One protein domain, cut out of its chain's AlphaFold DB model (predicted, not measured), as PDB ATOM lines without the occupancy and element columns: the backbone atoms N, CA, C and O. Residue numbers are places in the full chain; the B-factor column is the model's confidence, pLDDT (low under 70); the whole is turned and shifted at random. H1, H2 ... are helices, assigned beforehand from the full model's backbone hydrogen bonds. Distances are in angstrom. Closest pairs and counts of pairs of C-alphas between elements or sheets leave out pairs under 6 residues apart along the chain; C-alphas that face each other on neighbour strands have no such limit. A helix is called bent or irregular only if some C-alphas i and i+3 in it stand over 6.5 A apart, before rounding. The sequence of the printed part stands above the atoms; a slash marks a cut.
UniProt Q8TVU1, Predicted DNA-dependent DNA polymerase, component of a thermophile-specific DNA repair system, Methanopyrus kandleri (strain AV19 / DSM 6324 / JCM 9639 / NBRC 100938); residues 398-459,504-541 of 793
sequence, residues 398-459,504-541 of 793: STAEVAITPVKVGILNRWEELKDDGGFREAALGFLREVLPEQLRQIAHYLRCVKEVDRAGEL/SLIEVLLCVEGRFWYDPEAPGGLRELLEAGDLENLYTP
ATOM      1  N   SER A 398     226.712 161.145 202.072       84.25
ATOM      2  CA  SER A 398     227.151 162.039 203.148       84.25
ATOM      3  C   SER A 398     226.789 163.496 202.832       84.25
ATOM      4  O   SER A 398     226.417 163.820 201.711       84.25
ATOM      5  N   THR A 399     226.928 164.412 203.792       91.38
ATOM      6  CA  THR A 399     226.773 165.853 203.517       91.38
ATOM      7  C   THR A 399     227.802 166.356 202.500       91.38
ATOM      8  O   THR A 399     227.461 167.161 201.643       91.38
ATOM      9  N   ALA A 400     229.038 165.845 202.555       89.50
ATOM     10  CA  ALA A 400     230.084 166.149 201.576       89.50
ATOM     11  C   ALA A 400     229.699 165.655 200.177       89.50
ATOM     12  O   ALA A 400     229.920 166.328 199.180       89.50
ATOM     13  N   GLU A 401     229.064 164.490 200.116       86.94
ATOM     14  CA  GLU A 401     228.577 163.924 198.866       86.94
ATOM     15  C   GLU A 401     227.457 164.762 198.232       86.94
ATOM     16  O   GLU A 401     227.471 165.025 197.034       86.94
ATOM     17  N   VAL A 402     226.506 165.232 199.044       89.75
ATOM     18  CA  VAL A 402     225.459 166.149 198.572       89.75
ATOM     19  C   VAL A 402     226.077 167.468 198.092       89.75
ATOM     20  O   VAL A 402     225.682 167.978 197.048       89.75
ATOM     21  N   ALA A 403     227.082 167.988 198.802       92.38
ATOM     22  CA  ALA A 403     227.777 169.217 198.420       92.38
ATOM     23  C   ALA A 403     228.550 169.083 197.093       92.38
ATOM     24  O   ALA A 403     228.479 169.984 196.271       92.38
ATOM     25  N   ILE A 404     229.224 167.948 196.843       92.00
ATOM     26  CA  ILE A 404     230.021 167.744 195.612       92.00
ATOM     27  C   ILE A 404     229.189 167.312 194.399       92.00
ATOM     28  O   ILE A 404     229.690 167.211 193.280       92.00
ATOM     29  N   THR A 405     227.901 167.043 194.599       88.19
ATOM     30  CA  THR A 405     227.006 166.608 193.525       88.19
ATOM     31  C   THR A 405     227.045 167.504 192.271       88.19
ATOM     32  O   THR A 405     227.059 166.916 191.190       88.19
ATOM     33  N   PRO A 406     227.133 168.855 192.341       88.81
ATOM     34  CA  PRO A 406     227.213 169.686 191.138       88.81
ATOM     35  C   PRO A 406     228.415 169.329 190.248       88.81
ATOM     36  O   PRO A 406     228.246 169.176 189.045       88.81
ATOM     37  N   VAL A 407     229.600 169.086 190.824       89.88
ATOM     38  CA  VAL A 407     230.802 168.668 190.070       89.88
ATOM     39  C   VAL A 407     230.586 167.313 189.402       89.88
ATOM     40  O   VAL A 407     230.850 167.151 188.214       89.88
ATOM     41  N   LYS A 408     230.054 166.331 190.142       86.38
ATOM     42  CA  LYS A 408     229.788 164.989 189.598       86.38
ATOM     43  C   LYS A 408     228.756 165.009 188.469       86.38
ATOM     44  O   LYS A 408     228.898 164.268 187.499       86.38
ATOM     45  N   VAL A 409     227.727 165.845 188.594       83.00
ATOM     46  CA  VAL A 409     226.728 166.072 187.540       83.00
ATOM     47  C   VAL A 409     227.356 166.804 186.350       83.00
ATOM     48  O   VAL A 409     227.095 166.416 185.217       83.00
ATOM     49  N   GLY A 410     228.242 167.776 186.585       85.12
ATOM     50  CA  GLY A 410     229.016 168.451 185.540       85.12
ATOM     51  C   GLY A 410     229.852 167.482 184.703       85.12
ATOM     52  O   GLY A 410     229.725 167.465 183.481       85.12
ATOM     53  N   ILE A 411     230.611 166.594 185.360       84.75
ATOM     54  CA  ILE A 411     231.375 165.521 184.694       84.75
ATOM     55  C   ILE A 411     230.448 164.629 183.863       84.75
ATOM     56  O   ILE A 411     230.765 164.300 182.726       84.75
ATOM     57  N   LEU A 412     229.298 164.231 184.418       81.88
ATOM     58  CA  LEU A 412     228.320 163.390 183.723       81.88
ATOM     59  C   LEU A 412     227.747 164.062 182.474       81.88
ATOM     60  O   LEU A 412     227.664 163.425 181.427       81.88
ATOM     61  N   ASN A 413     227.345 165.327 182.588       82.25
ATOM     62  CA  ASN A 413     226.710 166.069 181.501       82.25
ATOM     63  C   ASN A 413     227.691 166.357 180.360       82.25
ATOM     64  O   ASN A 413     227.292 166.331 179.199       82.25
ATOM     65  N   ARG A 414     228.968 166.578 180.687       86.38
ATOM     66  CA  ARG A 414     230.043 166.856 179.725       86.38
ATOM     67  C   ARG A 414     230.861 165.619 179.362       86.38
ATOM     68  O   ARG A 414     231.876 165.731 178.687       86.38
ATOM     69  N   TRP A 415     230.447 164.424 179.786       85.88
ATOM     70  CA  TRP A 415     231.267 163.220 179.639       85.88
ATOM     71  C   TRP A 415     231.659 162.932 178.187       85.88
ATOM     72  O   TRP A 415     232.787 162.535 177.923       85.88
ATOM     73  N   GLU A 416     230.748 163.160 177.241       85.19
ATOM     74  CA  GLU A 416     231.024 162.940 175.818       85.19
ATOM     75  C   GLU A 416     232.113 163.872 175.265       85.19
ATOM     76  O   GLU A 416     232.815 163.479 174.339       85.19
ATOM     77  N   GLU A 417     232.273 165.063 175.847       87.44
ATOM     78  CA  GLU A 417     233.340 166.016 175.519       87.44
ATOM     79  C   GLU A 417     234.645 165.644 176.238       87.44
ATOM     80  O   GLU A 417     235.718 165.674 175.647       87.44
ATOM     81  N   LEU A 418     234.542 165.252 177.511       84.88
ATOM     82  CA  LEU A 418     235.683 165.034 178.402       84.88
ATOM     83  C   LEU A 418     236.372 163.675 178.217       84.88
ATOM     84  O   LEU A 418     237.557 163.544 178.511       84.88
ATOM     85  N   LYS A 419     235.655 162.641 177.756       79.31
ATOM     86  CA  LYS A 419     236.169 161.258 177.687       79.31
ATOM     87  C   LYS A 419     237.413 161.099 176.802       79.31
ATOM     88  O   LYS A 419     238.231 160.220 177.070       79.31
ATOM     89  N   ASP A 420     237.536 161.937 175.772       82.12
ATOM     90  CA  ASP A 420     238.621 161.910 174.787       82.12
ATOM     91  C   ASP A 420     239.626 163.064 174.995       82.12
ATOM     92  O   ASP A 420     240.630 163.145 174.283       82.12
ATOM     93  N   ASP A 421     239.393 163.940 175.981       87.88
ATOM     94  CA  ASP A 421     240.318 165.018 176.331       87.88
ATOM     95  C   ASP A 421     241.500 164.457 177.138       87.88
ATOM     96  O   ASP A 421     241.363 163.975 178.268       87.88
ATOM     97  N   GLY A 422     242.689 164.494 176.530       85.75
ATOM     98  CA  GLY A 422     243.910 163.964 177.136       85.75
ATOM     99  C   GLY A 422     244.321 164.692 178.418       85.75
ATOM    100  O   GLY A 422     244.816 164.042 179.337       85.75
ATOM    101  N   GLY A 423     244.073 166.003 178.502       88.88
ATOM    102  CA  GLY A 423     244.393 166.815 179.675       88.88
ATOM    103  C   GLY A 423     243.463 166.504 180.843       88.88
ATOM    104  O   GLY A 423     243.931 166.233 181.949       88.88
ATOM    105  N   PHE A 424     242.154 166.433 180.591       89.75
ATOM    106  CA  PHE A 424     241.172 166.003 181.585       89.75
ATOM    107  C   PHE A 424     241.457 164.584 182.075       89.75
ATOM    108  O   PHE A 424     241.424 164.325 183.278       89.75
ATOM    109  N   ARG A 425     241.771 163.654 181.165       85.50
ATOM    110  CA  ARG A 425     242.108 162.270 181.526       85.50
ATOM    111  C   ARG A 425     243.347 162.199 182.413       85.50
ATOM    112  O   ARG A 425     243.328 161.479 183.411       85.50
ATOM    113  N   GLU A 426     244.410 162.923 182.070       86.00
ATOM    114  CA  GLU A 426     245.633 162.971 182.873       86.00
ATOM    115  C   GLU A 426     245.362 163.555 184.264       86.00
ATOM    116  O   GLU A 426     245.725 162.933 185.266       86.00
ATOM    117  N   ALA A 427     244.630 164.667 184.332       89.44
ATOM    118  CA  ALA A 427     244.247 165.310 185.583       89.44
ATOM    119  C   ALA A 427     243.350 164.412 186.456       89.44
ATOM    120  O   ALA A 427     243.566 164.280 187.660       89.44
ATOM    121  N   ALA A 428     242.385 163.712 185.853       84.62
ATOM    122  CA  ALA A 428     241.529 162.752 186.546       84.62
ATOM    123  C   ALA A 428     242.333 161.583 187.123       84.62
ATOM    124  O   ALA A 428     242.114 161.192 188.268       84.62
ATOM    125  N   LEU A 429     243.284 161.033 186.364       80.69
ATOM    126  CA  LEU A 429     244.183 159.992 186.863       80.69
ATOM    127  C   LEU A 429     245.120 160.527 187.953       80.69
ATOM    128  O   LEU A 429     245.397 159.801 188.906       80.69
ATOM    129  N   GLY A 430     245.579 161.777 187.843       81.44
ATOM    130  CA  GLY A 430     246.341 162.482 188.876       81.44
ATOM    131  C   GLY A 430     245.567 162.567 190.190       81.44
ATOM    132  O   GLY A 430     246.015 162.021 191.199       81.44
ATOM    133  N   PHE A 431     244.355 163.126 190.150       84.06
ATOM    134  CA  PHE A 431     243.433 163.156 191.286       84.06
ATOM    135  C   PHE A 431     243.200 161.761 191.870       84.06
ATOM    136  O   PHE A 431     243.348 161.548 193.073       84.06
ATOM    137  N   LEU A 432     242.887 160.781 191.016       76.69
ATOM    138  CA  LEU A 432     242.659 159.409 191.447       76.69
ATOM    139  C   LEU A 432     243.889 158.826 192.146       76.69
ATOM    140  O   LEU A 432     243.724 158.200 193.182       76.69
ATOM    141  N   ARG A 433     245.115 159.050 191.663       74.69
ATOM    142  CA  ARG A 433     246.341 158.573 192.332       74.69
ATOM    143  C   ARG A 433     246.547 159.185 193.716       74.69
ATOM    144  O   ARG A 433     247.113 158.510 194.571       74.69
ATOM    145  N   GLU A 434     246.088 160.412 193.948       74.94
ATOM    146  CA  GLU A 434     246.149 161.051 195.266       74.94
ATOM    147  C   GLU A 434     245.121 160.445 196.238       74.94
ATOM    148  O   GLU A 434     245.445 160.196 197.399       74.94
ATOM    149  N   VAL A 435     243.907 160.115 195.770       69.12
ATOM    150  CA  VAL A 435     242.822 159.593 196.634       69.12
ATOM    151  C   VAL A 435     242.765 158.057 196.735       69.12
ATOM    152  O   VAL A 435     242.253 157.501 197.712       69.12
ATOM    153  N   LEU A 436     243.293 157.332 195.742       59.53
ATOM    154  CA  LEU A 436     243.247 155.867 195.637       59.53
ATOM    155  C   LEU A 436     244.033 155.110 196.724       59.53
ATOM    156  O   LEU A 436     243.526 154.066 197.140       59.53
ATOM    157  N   PRO A 437     245.193 155.562 197.244       54.69
ATOM    158  CA  PRO A 437     245.925 154.854 198.301       54.69
ATOM    159  C   PRO A 437     245.075 154.537 199.545       54.69
ATOM    160  O   PRO A 437     245.261 153.488 200.163       54.69
ATOM    161  N   GLU A 438     244.076 155.373 199.855       50.31
ATOM    162  CA  GLU A 438     243.117 155.169 200.953       50.31
ATOM    163  C   GLU A 438     241.850 154.386 200.513       50.31
ATOM    164  O   GLU A 438     241.231 153.685 201.320       50.31
ATOM    165  N   GLN A 439     241.467 154.435 199.225       48.91
ATOM    166  CA  GLN A 439     240.240 153.818 198.678       48.91
ATOM    167  C   GLN A 439     240.420 152.450 197.981       48.91
ATOM    168  O   GLN A 439     239.427 151.741 197.766       48.91
ATOM    169  N   LEU A 440     241.648 152.038 197.644       42.69
ATOM    170  CA  LEU A 440     241.952 150.882 196.777       42.69
ATOM    171  C   LEU A 440     241.326 149.556 197.228       42.69
ATOM    172  O   LEU A 440     240.931 148.748 196.394       42.69
ATOM    173  N   ARG A 441     241.111 149.334 198.532       43.72
ATOM    174  CA  ARG A 441     240.419 148.118 199.009       43.72
ATOM    175  C   ARG A 441     238.940 148.044 198.615       43.72
ATOM    176  O   ARG A 441     238.386 146.950 198.566       43.72
ATOM    177  N   GLN A 442     238.283 149.177 198.377       41.50
ATOM    178  CA  GLN A 442     236.839 149.249 198.134       41.50
ATOM    179  C   GLN A 442     236.519 149.354 196.641       41.50
ATOM    180  O   GLN A 442     235.650 148.631 196.158       41.50
ATOM    181  N   ILE A 443     237.258 150.192 195.908       41.59
ATOM    182  CA  ILE A 443     237.063 150.389 194.465       41.59
ATOM    183  C   ILE A 443     237.540 149.156 193.687       41.59
ATOM    184  O   ILE A 443     236.796 148.647 192.853       41.59
ATOM    185  N   ALA A 444     238.698 148.582 194.031       40.03
ATOM    186  CA  ALA A 444     239.201 147.372 193.376       40.03
ATOM    187  C   ALA A 444     238.388 146.108 193.710       40.03
ATOM    188  O   ALA A 444     238.450 145.130 192.967       40.03
ATOM    189  N   HIS A 445     237.631 146.100 194.816       39.50
ATOM    190  CA  HIS A 445     236.654 145.048 195.122       39.50
ATOM    191  C   HIS A 445     235.354 145.262 194.338       39.50
ATOM    192  O   HIS A 445     234.856 144.321 193.734       39.50
ATOM    193  N   TYR A 446     234.843 146.497 194.278       36.12
ATOM    194  CA  TYR A 446     233.633 146.835 193.525       36.12
ATOM    195  C   TYR A 446     233.800 146.604 192.017       36.12
ATOM    196  O   TYR A 446     232.967 145.937 191.412       36.12
ATOM    197  N   LEU A 447     234.900 147.078 191.423       38.22
ATOM    198  CA  LEU A 447     235.211 146.868 190.005       38.22
ATOM    199  C   LEU A 447     235.445 145.379 189.688       38.22
ATOM    200  O   LEU A 447     234.969 144.907 188.657       38.22
ATOM    201  N   ARG A 448     236.076 144.611 190.598       37.94
ATOM    202  CA  ARG A 448     236.160 143.141 190.477       37.94
ATOM    203  C   ARG A 448     234.794 142.482 190.537       37.94
ATOM    204  O   ARG A 448     234.503 141.687 189.663       37.94
ATOM    205  N   CYS A 449     233.941 142.827 191.500       34.53
ATOM    206  CA  CYS A 449     232.599 142.252 191.602       34.53
ATOM    207  C   CYS A 449     231.735 142.584 190.379       34.53
ATOM    208  O   CYS A 449     230.955 141.748 189.944       34.53
ATOM    209  N   VAL A 450     231.888 143.773 189.789       31.92
ATOM    210  CA  VAL A 450     231.188 144.142 188.551       31.92
ATOM    211  C   VAL A 450     231.699 143.325 187.355       31.92
ATOM    212  O   VAL A 450     230.878 142.877 186.561       31.92
ATOM    213  N   LYS A 451     233.013 143.064 187.252       32.34
ATOM    214  CA  LYS A 451     233.603 142.205 186.203       32.34
ATOM    215  C   LYS A 451     233.366 140.699 186.437       32.34
ATOM    216  O   LYS A 451     233.222 139.943 185.481       32.34
ATOM    217  N   GLU A 452     233.292 140.243 187.687       34.69
ATOM    218  CA  GLU A 452     233.022 138.845 188.060       34.69
ATOM    219  C   GLU A 452     231.564 138.447 187.817       34.69
ATOM    220  O   GLU A 452     231.307 137.284 187.530       34.69
ATOM    221  N   VAL A 453     230.612 139.386 187.847       33.19
ATOM    222  CA  VAL A 453     229.210 139.113 187.476       33.19
ATOM    223  C   VAL A 453     229.075 138.731 185.994       33.19
ATOM    224  O   VAL A 453     228.235 137.891 185.675       33.19
ATOM    225  N   ASP A 454     229.938 139.247 185.114       32.94
ATOM    226  CA  ASP A 454     229.969 138.852 183.695       32.94
ATOM    227  C   ASP A 454     230.682 137.500 183.471       32.94
ATOM    228  O   ASP A 454     230.348 136.777 182.535       32.94
ATOM    229  N   ARG A 455     231.616 137.103 184.351       34.06
ATOM    230  CA  ARG A 455     232.412 135.855 184.230       34.06
ATOM    231  C   ARG A 455     231.887 134.678 185.066       34.06
ATOM    232  O   ARG A 455     232.245 133.526 184.820       34.06
ATOM    233  N   ALA A 456     231.021 134.945 186.043       35.19
ATOM    234  CA  ALA A 456     230.372 133.939 186.882       35.19
ATOM    235  C   ALA A 456     229.451 133.007 186.078       35.19
ATOM    236  O   ALA A 456     229.285 131.853 186.465       35.19
ATOM    237  N   GLY A 457     228.917 133.467 184.938       38.31
ATOM    238  CA  GLY A 457     228.140 132.625 184.022       38.31
ATOM    239  C   GLY A 457     228.952 131.468 183.426       38.31
ATOM    240  O   GLY A 457     228.455 130.349 183.360       38.31
ATOM    241  N   GLU A 458     230.222 131.705 183.081       36.25
ATOM    242  CA  GLU A 458     231.112 130.698 182.475       36.25
ATOM    243  C   GLU A 458     231.691 129.727 183.523       36.25
ATOM    244  O   GLU A 458     231.852 128.530 183.277       36.25
ATOM    245  N   LEU A 459     231.957 130.216 184.739       35.12
ATOM    246  CA  LEU A 459     232.476 129.409 185.853       35.12
ATOM    247  C   LEU A 459     231.408 128.521 186.507       35.12
ATOM    248  O   LEU A 459     231.732 127.446 187.015       35.12
ATOM    249  N   SER A 504     236.906 152.767 182.434       65.31
ATOM    250  CA  SER A 504     235.794 153.009 183.375       65.31
ATOM    251  C   SER A 504     235.965 154.295 184.193       65.31
ATOM    252  O   SER A 504     235.367 154.434 185.262       65.31
ATOM    253  N   LEU A 505     236.749 155.252 183.686       71.94
ATOM    254  CA  LEU A 505     237.152 156.475 184.390       71.94
ATOM    255  C   LEU A 505     235.965 157.239 185.002       71.94
ATOM    256  O   LEU A 505     236.001 157.587 186.184       71.94
ATOM    257  N   ILE A 506     234.874 157.423 184.250       73.25
ATOM    258  CA  ILE A 506     233.653 158.064 184.761       73.25
ATOM    259  C   ILE A 506     233.042 157.303 185.943       73.25
ATOM    260  O   ILE A 506     232.624 157.906 186.928       73.25
ATOM    261  N   GLU A 507     232.996 155.971 185.879       66.00
ATOM    262  CA  GLU A 507     232.402 155.154 186.937       66.00
ATOM    263  C   GLU A 507     233.227 155.269 188.219       66.00
ATOM    264  O   GLU A 507     232.655 155.372 189.305       66.00
ATOM    265  N   VAL A 508     234.555 155.319 188.088       71.06
ATOM    266  CA  VAL A 508     235.471 155.497 189.215       71.06
ATOM    267  C   VAL A 508     235.321 156.886 189.826       71.06
ATOM    268  O   VAL A 508     235.059 156.971 191.025       71.06
ATOM    269  N   LEU A 509     235.381 157.954 189.022       75.69
ATOM    270  CA  LEU A 509     235.196 159.336 189.490       75.69
ATOM    271  C   LEU A 509     233.867 159.506 190.238       75.69
ATOM    272  O   LEU A 509     233.827 160.029 191.352       75.69
ATOM    273  N   LEU A 510     232.766 158.992 189.690       73.88
ATOM    274  CA  LEU A 510     231.456 159.084 190.338       73.88
ATOM    275  C   LEU A 510     231.365 158.280 191.642       73.88
ATOM    276  O   LEU A 510     230.570 158.639 192.517       73.88
ATOM    277  N   CYS A 511     232.177 157.233 191.802       71.88
ATOM    278  CA  CYS A 511     232.246 156.427 193.020       71.88
ATOM    279  C   CYS A 511     233.194 156.990 194.093       71.88
ATOM    280  O   CYS A 511     233.109 156.537 195.237       71.88
ATOM    281  N   VAL A 512     234.051 157.972 193.778       75.06
ATOM    282  CA  VAL A 512     234.898 158.638 194.784       75.06
ATOM    283  C   VAL A 512     234.002 159.277 195.840       75.06
ATOM    284  O   VAL A 512     233.154 160.110 195.515       75.06
ATOM    285  N   GLU A 513     234.161 158.897 197.110       75.06
ATOM    286  CA  GLU A 513     233.312 159.425 198.185       75.06
ATOM    287  C   GLU A 513     233.529 160.931 198.349       75.06
ATOM    288  O   GLU A 513     234.662 161.404 198.368       75.06
ATOM    289  N   GLY A 514     232.448 161.671 198.588       79.81
ATOM    290  CA  GLY A 514     232.443 163.129 198.662       79.81
ATOM    291  C   GLY A 514     233.500 163.731 199.582       79.81
ATOM    292  O   GLY A 514     234.011 164.795 199.283       79.81
ATOM    293  N   ARG A 515     233.889 163.052 200.670       80.38
ATOM    294  CA  ARG A 515     234.940 163.545 201.577       80.38
ATOM    295  C   ARG A 515     236.311 163.706 200.912       80.38
ATOM    296  O   ARG A 515     237.040 164.596 201.319       80.38
ATOM    297  N   PHE A 516     236.644 162.869 199.930       80.94
ATOM    298  CA  PHE A 516     237.948 162.900 199.261       80.94
ATOM    299  C   PHE A 516     238.053 164.046 198.259       80.94
ATOM    300  O   PHE A 516     239.136 164.549 198.006       80.94
ATOM    301  N   TRP A 517     236.913 164.532 197.769       85.44
ATOM    302  CA  TRP A 517     236.848 165.756 196.976       85.44
ATOM    303  C   TRP A 517     237.142 167.017 197.790       85.44
ATOM    304  O   TRP A 517     237.299 168.075 197.208       85.44
ATOM    305  N   TYR A 518     237.198 166.926 199.121       86.44
ATOM    306  CA  TYR A 518     237.557 168.038 200.007       86.44
ATOM    307  C   TYR A 518     238.798 167.717 200.845       86.44
ATOM    308  O   TYR A 518     238.998 168.337 201.893       86.44
ATOM    309  N   ASP A 519     239.585 166.712 200.446       78.81
ATOM    310  CA  ASP A 519     240.778 166.312 201.184       78.81
ATOM    311  C   ASP A 519     241.885 167.364 200.999       78.81
ATOM    312  O   ASP A 519     242.327 167.588 199.869       78.81
ATOM    313  N   PRO A 520     242.338 168.042 202.072       71.31
ATOM    314  CA  PRO A 520     243.394 169.042 201.961       71.31
ATOM    315  C   PRO A 520     244.752 168.449 201.562       71.31
ATOM    316  O   PRO A 520     245.617 169.216 201.146       71.31
ATOM    317  N   GLU A 521     244.946 167.131 201.688       68.38
ATOM    318  CA  GLU A 521     246.185 166.432 201.319       68.38
ATOM    319  C   GLU A 521     246.215 166.000 199.839       68.38
ATOM    320  O   GLU A 521     247.271 165.619 199.337       68.38
ATOM    321  N   ALA A 522     245.090 166.116 199.118       65.56
ATOM    322  CA  ALA A 522     244.980 165.869 197.673       65.56
ATOM    323  C   ALA A 522     244.566 167.127 196.859       65.56
ATOM    324  O   ALA A 522     243.615 167.073 196.070       65.56
ATOM    325  N   PRO A 523     245.194 168.310 197.059       70.19
ATOM    326  CA  PRO A 523     244.725 169.547 196.437       70.19
ATOM    327  C   PRO A 523     245.206 169.714 194.989       70.19
ATOM    328  O   PRO A 523     244.591 170.468 194.238       70.19
ATOM    329  N   GLY A 524     246.317 169.066 194.613       74.12
ATOM    330  CA  GLY A 524     246.973 169.238 193.316       74.12
ATOM    331  C   GLY A 524     246.160 168.607 192.195       74.12
ATOM    332  O   GLY A 524     245.635 169.320 191.340       74.12
ATOM    333  N   GLY A 525     245.967 167.290 192.269       80.50
ATOM    334  CA  GLY A 525     245.196 166.548 191.277       80.50
ATOM    335  C   GLY A 525     243.736 166.998 191.197       80.50
ATOM    336  O   GLY A 525     243.180 167.077 190.104       80.50
ATOM    337  N   LEU A 526     243.109 167.359 192.324       85.69
ATOM    338  CA  LEU A 526     241.745 167.902 192.307       85.69
ATOM    339  C   LEU A 526     241.669 169.227 191.545       85.69
ATOM    340  O   LEU A 526     240.755 169.421 190.748       85.69
ATOM    341  N   ARG A 527     242.602 170.151 191.793       87.00
ATOM    342  CA  ARG A 527     242.607 171.454 191.128       87.00
ATOM    343  C   ARG A 527     242.797 171.305 189.623       87.00
ATOM    344  O   ARG A 527     242.024 171.883 188.870       87.00
ATOM    345  N   GLU A 528     243.773 170.504 189.209       89.56
ATOM    346  CA  GLU A 528     244.019 170.206 187.795       89.56
ATOM    347  C   GLU A 528     242.790 169.565 187.141       89.56
ATOM    348  O   GLU A 528     242.435 169.921 186.023       89.56
ATOM    349  N   LEU A 529     242.100 168.660 187.848       89.69
ATOM    350  CA  LEU A 529     240.878 168.023 187.355       89.69
ATOM    351  C   LEU A 529     239.744 169.032 187.158       89.69
ATOM    352  O   LEU A 529     239.029 168.964 186.158       89.69
ATOM    353  N   LEU A 530     239.557 169.943 188.115       90.81
ATOM    354  CA  LEU A 530     238.528 170.971 188.013       90.81
ATOM    355  C   LEU A 530     238.831 171.936 186.861       90.81
ATOM    356  O   LEU A 530     237.931 172.185 186.072       90.81
ATOM    357  N   GLU A 531     240.080 172.395 186.728       91.12
ATOM    358  CA  GLU A 531     240.526 173.289 185.647       91.12
ATOM    359  C   GLU A 531     240.416 172.619 184.266       91.12
ATOM    360  O   GLU A 531     239.829 173.181 183.343       91.12
ATOM    361  N   ALA A 532     240.910 171.387 184.116       90.81
ATOM    362  CA  ALA A 532     240.843 170.656 182.850       90.81
ATOM    363  C   ALA A 532     239.405 170.287 182.450       90.81
ATOM    364  O   ALA A 532     239.105 170.132 181.268       90.81
ATOM    365  N   GLY A 533     238.517 170.127 183.432       88.81
ATOM    366  CA  GLY A 533     237.100 169.867 183.202       88.81
ATOM    367  C   GLY A 533     236.249 171.125 183.048       88.81
ATOM    368  O   GLY A 533     235.069 170.978 182.726       88.81
ATOM    369  N   ASP A 534     236.802 172.315 183.312       89.56
ATOM    370  CA  ASP A 534     236.057 173.571 183.464       89.56
ATOM    371  C   ASP A 534     234.867 173.390 184.442       89.56
ATOM    372  O   ASP A 534     233.683 173.540 184.127       89.56
ATOM    373  N   LEU A 535     235.208 172.921 185.648       88.69
ATOM    374  CA  LEU A 535     234.297 172.530 186.731       88.69
ATOM    375  C   LEU A 535     234.521 173.347 188.012       88.69
ATOM    376  O   LEU A 535     233.808 173.127 188.995       88.69
ATOM    377  N   GLU A 536     235.481 174.278 188.044       87.31
ATOM    378  CA  GLU A 536     235.804 175.096 189.227       87.31
ATOM    379  C   GLU A 536     234.571 175.836 189.746       87.31
ATOM    380  O   GLU A 536     234.366 175.988 190.950       87.31
ATOM    381  N   ASN A 537     233.718 176.233 188.810       81.75
ATOM    382  CA  ASN A 537     232.473 176.943 189.036       81.75
ATOM    383  C   ASN A 537     231.390 176.103 189.737       81.75
ATOM    384  O   ASN A 537     230.517 176.627 190.429       81.75
ATOM    385  N   LEU A 538     231.471 174.779 189.598       86.12
ATOM    386  CA  LEU A 538     230.553 173.818 190.211       86.12
ATOM    387  C   LEU A 538     231.051 173.326 191.574       86.12
ATOM    388  O   LEU A 538     230.295 172.716 192.336       86.12
ATOM    389  N   TYR A 539     232.325 173.552 191.888       90.38
ATOM    390  CA  TYR A 539     232.925 173.084 193.123       90.38
ATOM    391  C   TYR A 539     232.510 173.964 194.304       90.38
ATOM    392  O   TYR A 539     232.902 175.123 194.413       90.38
ATOM    393  N   THR A 540     231.739 173.389 195.231       89.75
ATOM    394  CA  THR A 540     231.281 174.096 196.428       89.75
ATOM    395  C   THR A 540     231.253 173.184 197.652       89.75
ATOM    396  O   THR A 540     230.723 172.078 197.588       89.75
ATOM    397  N   PRO A 541     231.767 173.618 198.819       91.56
ATOM    398  CA  PRO A 541     231.691 172.831 200.044       91.56
ATOM    399  C   PRO A 541     230.337 172.956 200.761       91.56
ATOM    400  O   PRO A 541     230.212 172.452 201.886       91.56
TER     401      PRO A 541
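AT A GLANCE: This is residues 398 to 459 and 504 to 541 of the 793 residues of the protein "Predicted DNA-dependent DNA polymerase, component of a thermophile-specific DNA repair system" of Methanopyrus kandleri (strain AV19 / DSM 6324 / JCM 9639 / NBRC 100938) (UniProt Q8TVU1). A compact body of helices has one long helical arm: H1 and H4 pack side by side, as do H3a and H6, with short H2 at one end and short H5 at the other, while residues 448 to 459 of H3b stick out. The printed part has 100 residues with six named helices, H1 to H6 in order, and no named strand: all helix. It is compact, with a radius of gyration of the C-alphas of 14.3 A, and spans 47 by 27 by 22 A, the arm making the length.

HOW THE PARTS SIT: H1, residues 399 to 413, touches H5, residues 514 to 518, with residues 399 to 404 alone; the closest C-alphas, of Glu 401 and Gly 514, are 4.0 A apart. With residues 408 to 412 alone H1 touches H4, residues 504 to 511, at a shallow tilt of 27 degrees, opposite ways, closest at C-alphas 408 and 510, 6.2 A. H3, residues 422 to 459, assigned as one helix by its hydrogen bonds, is bent, with C-alphas 438 and 441 7.8 A apart; its arms H3a, residues 422 to 438, and H3b, residues 441 to 459, are about perpendicular at 78 degrees. H2, residues 415 to 418, is close to H3a but not clearly touching; C-alphas 418 and 424, the closest, are 6.4 A apart. H3a touches H6, residues 523 to 533, at a shallow tilt of 31 degrees, opposite ways, closest at C-alphas 431 and 525, 3.8 A. Every O i to N i+4 pair is within hydrogen-bond range in H4 and H6, against 9 of 11 in H1, 11 of 13 in H3a, 11 of 15 in H3b and 0 of 1 in H5, which has 2 of 2 O i to N i+3 pairs; H2 is too short for an i+4 pair.

IN THESE COORDINATES: H1 begins at C-alpha 399 (226.773, 165.853, 203.517) and is 22.0 A long, H2 4.9 A, H3a 25.4 A, H3b 24.2 A, H4 10.8 A, H5 7.2 A and H6 15.3 A, ending at C-alpha 533 (237.100, 169.867, 183.202).

THE WHOLE: Residues 460 to 503 are cut out, and C-alphas 459 and 504 are 24.0 A apart. The links printed whole are tight. Confidence is low, under 70, in 29 residues, among them 435 to 459.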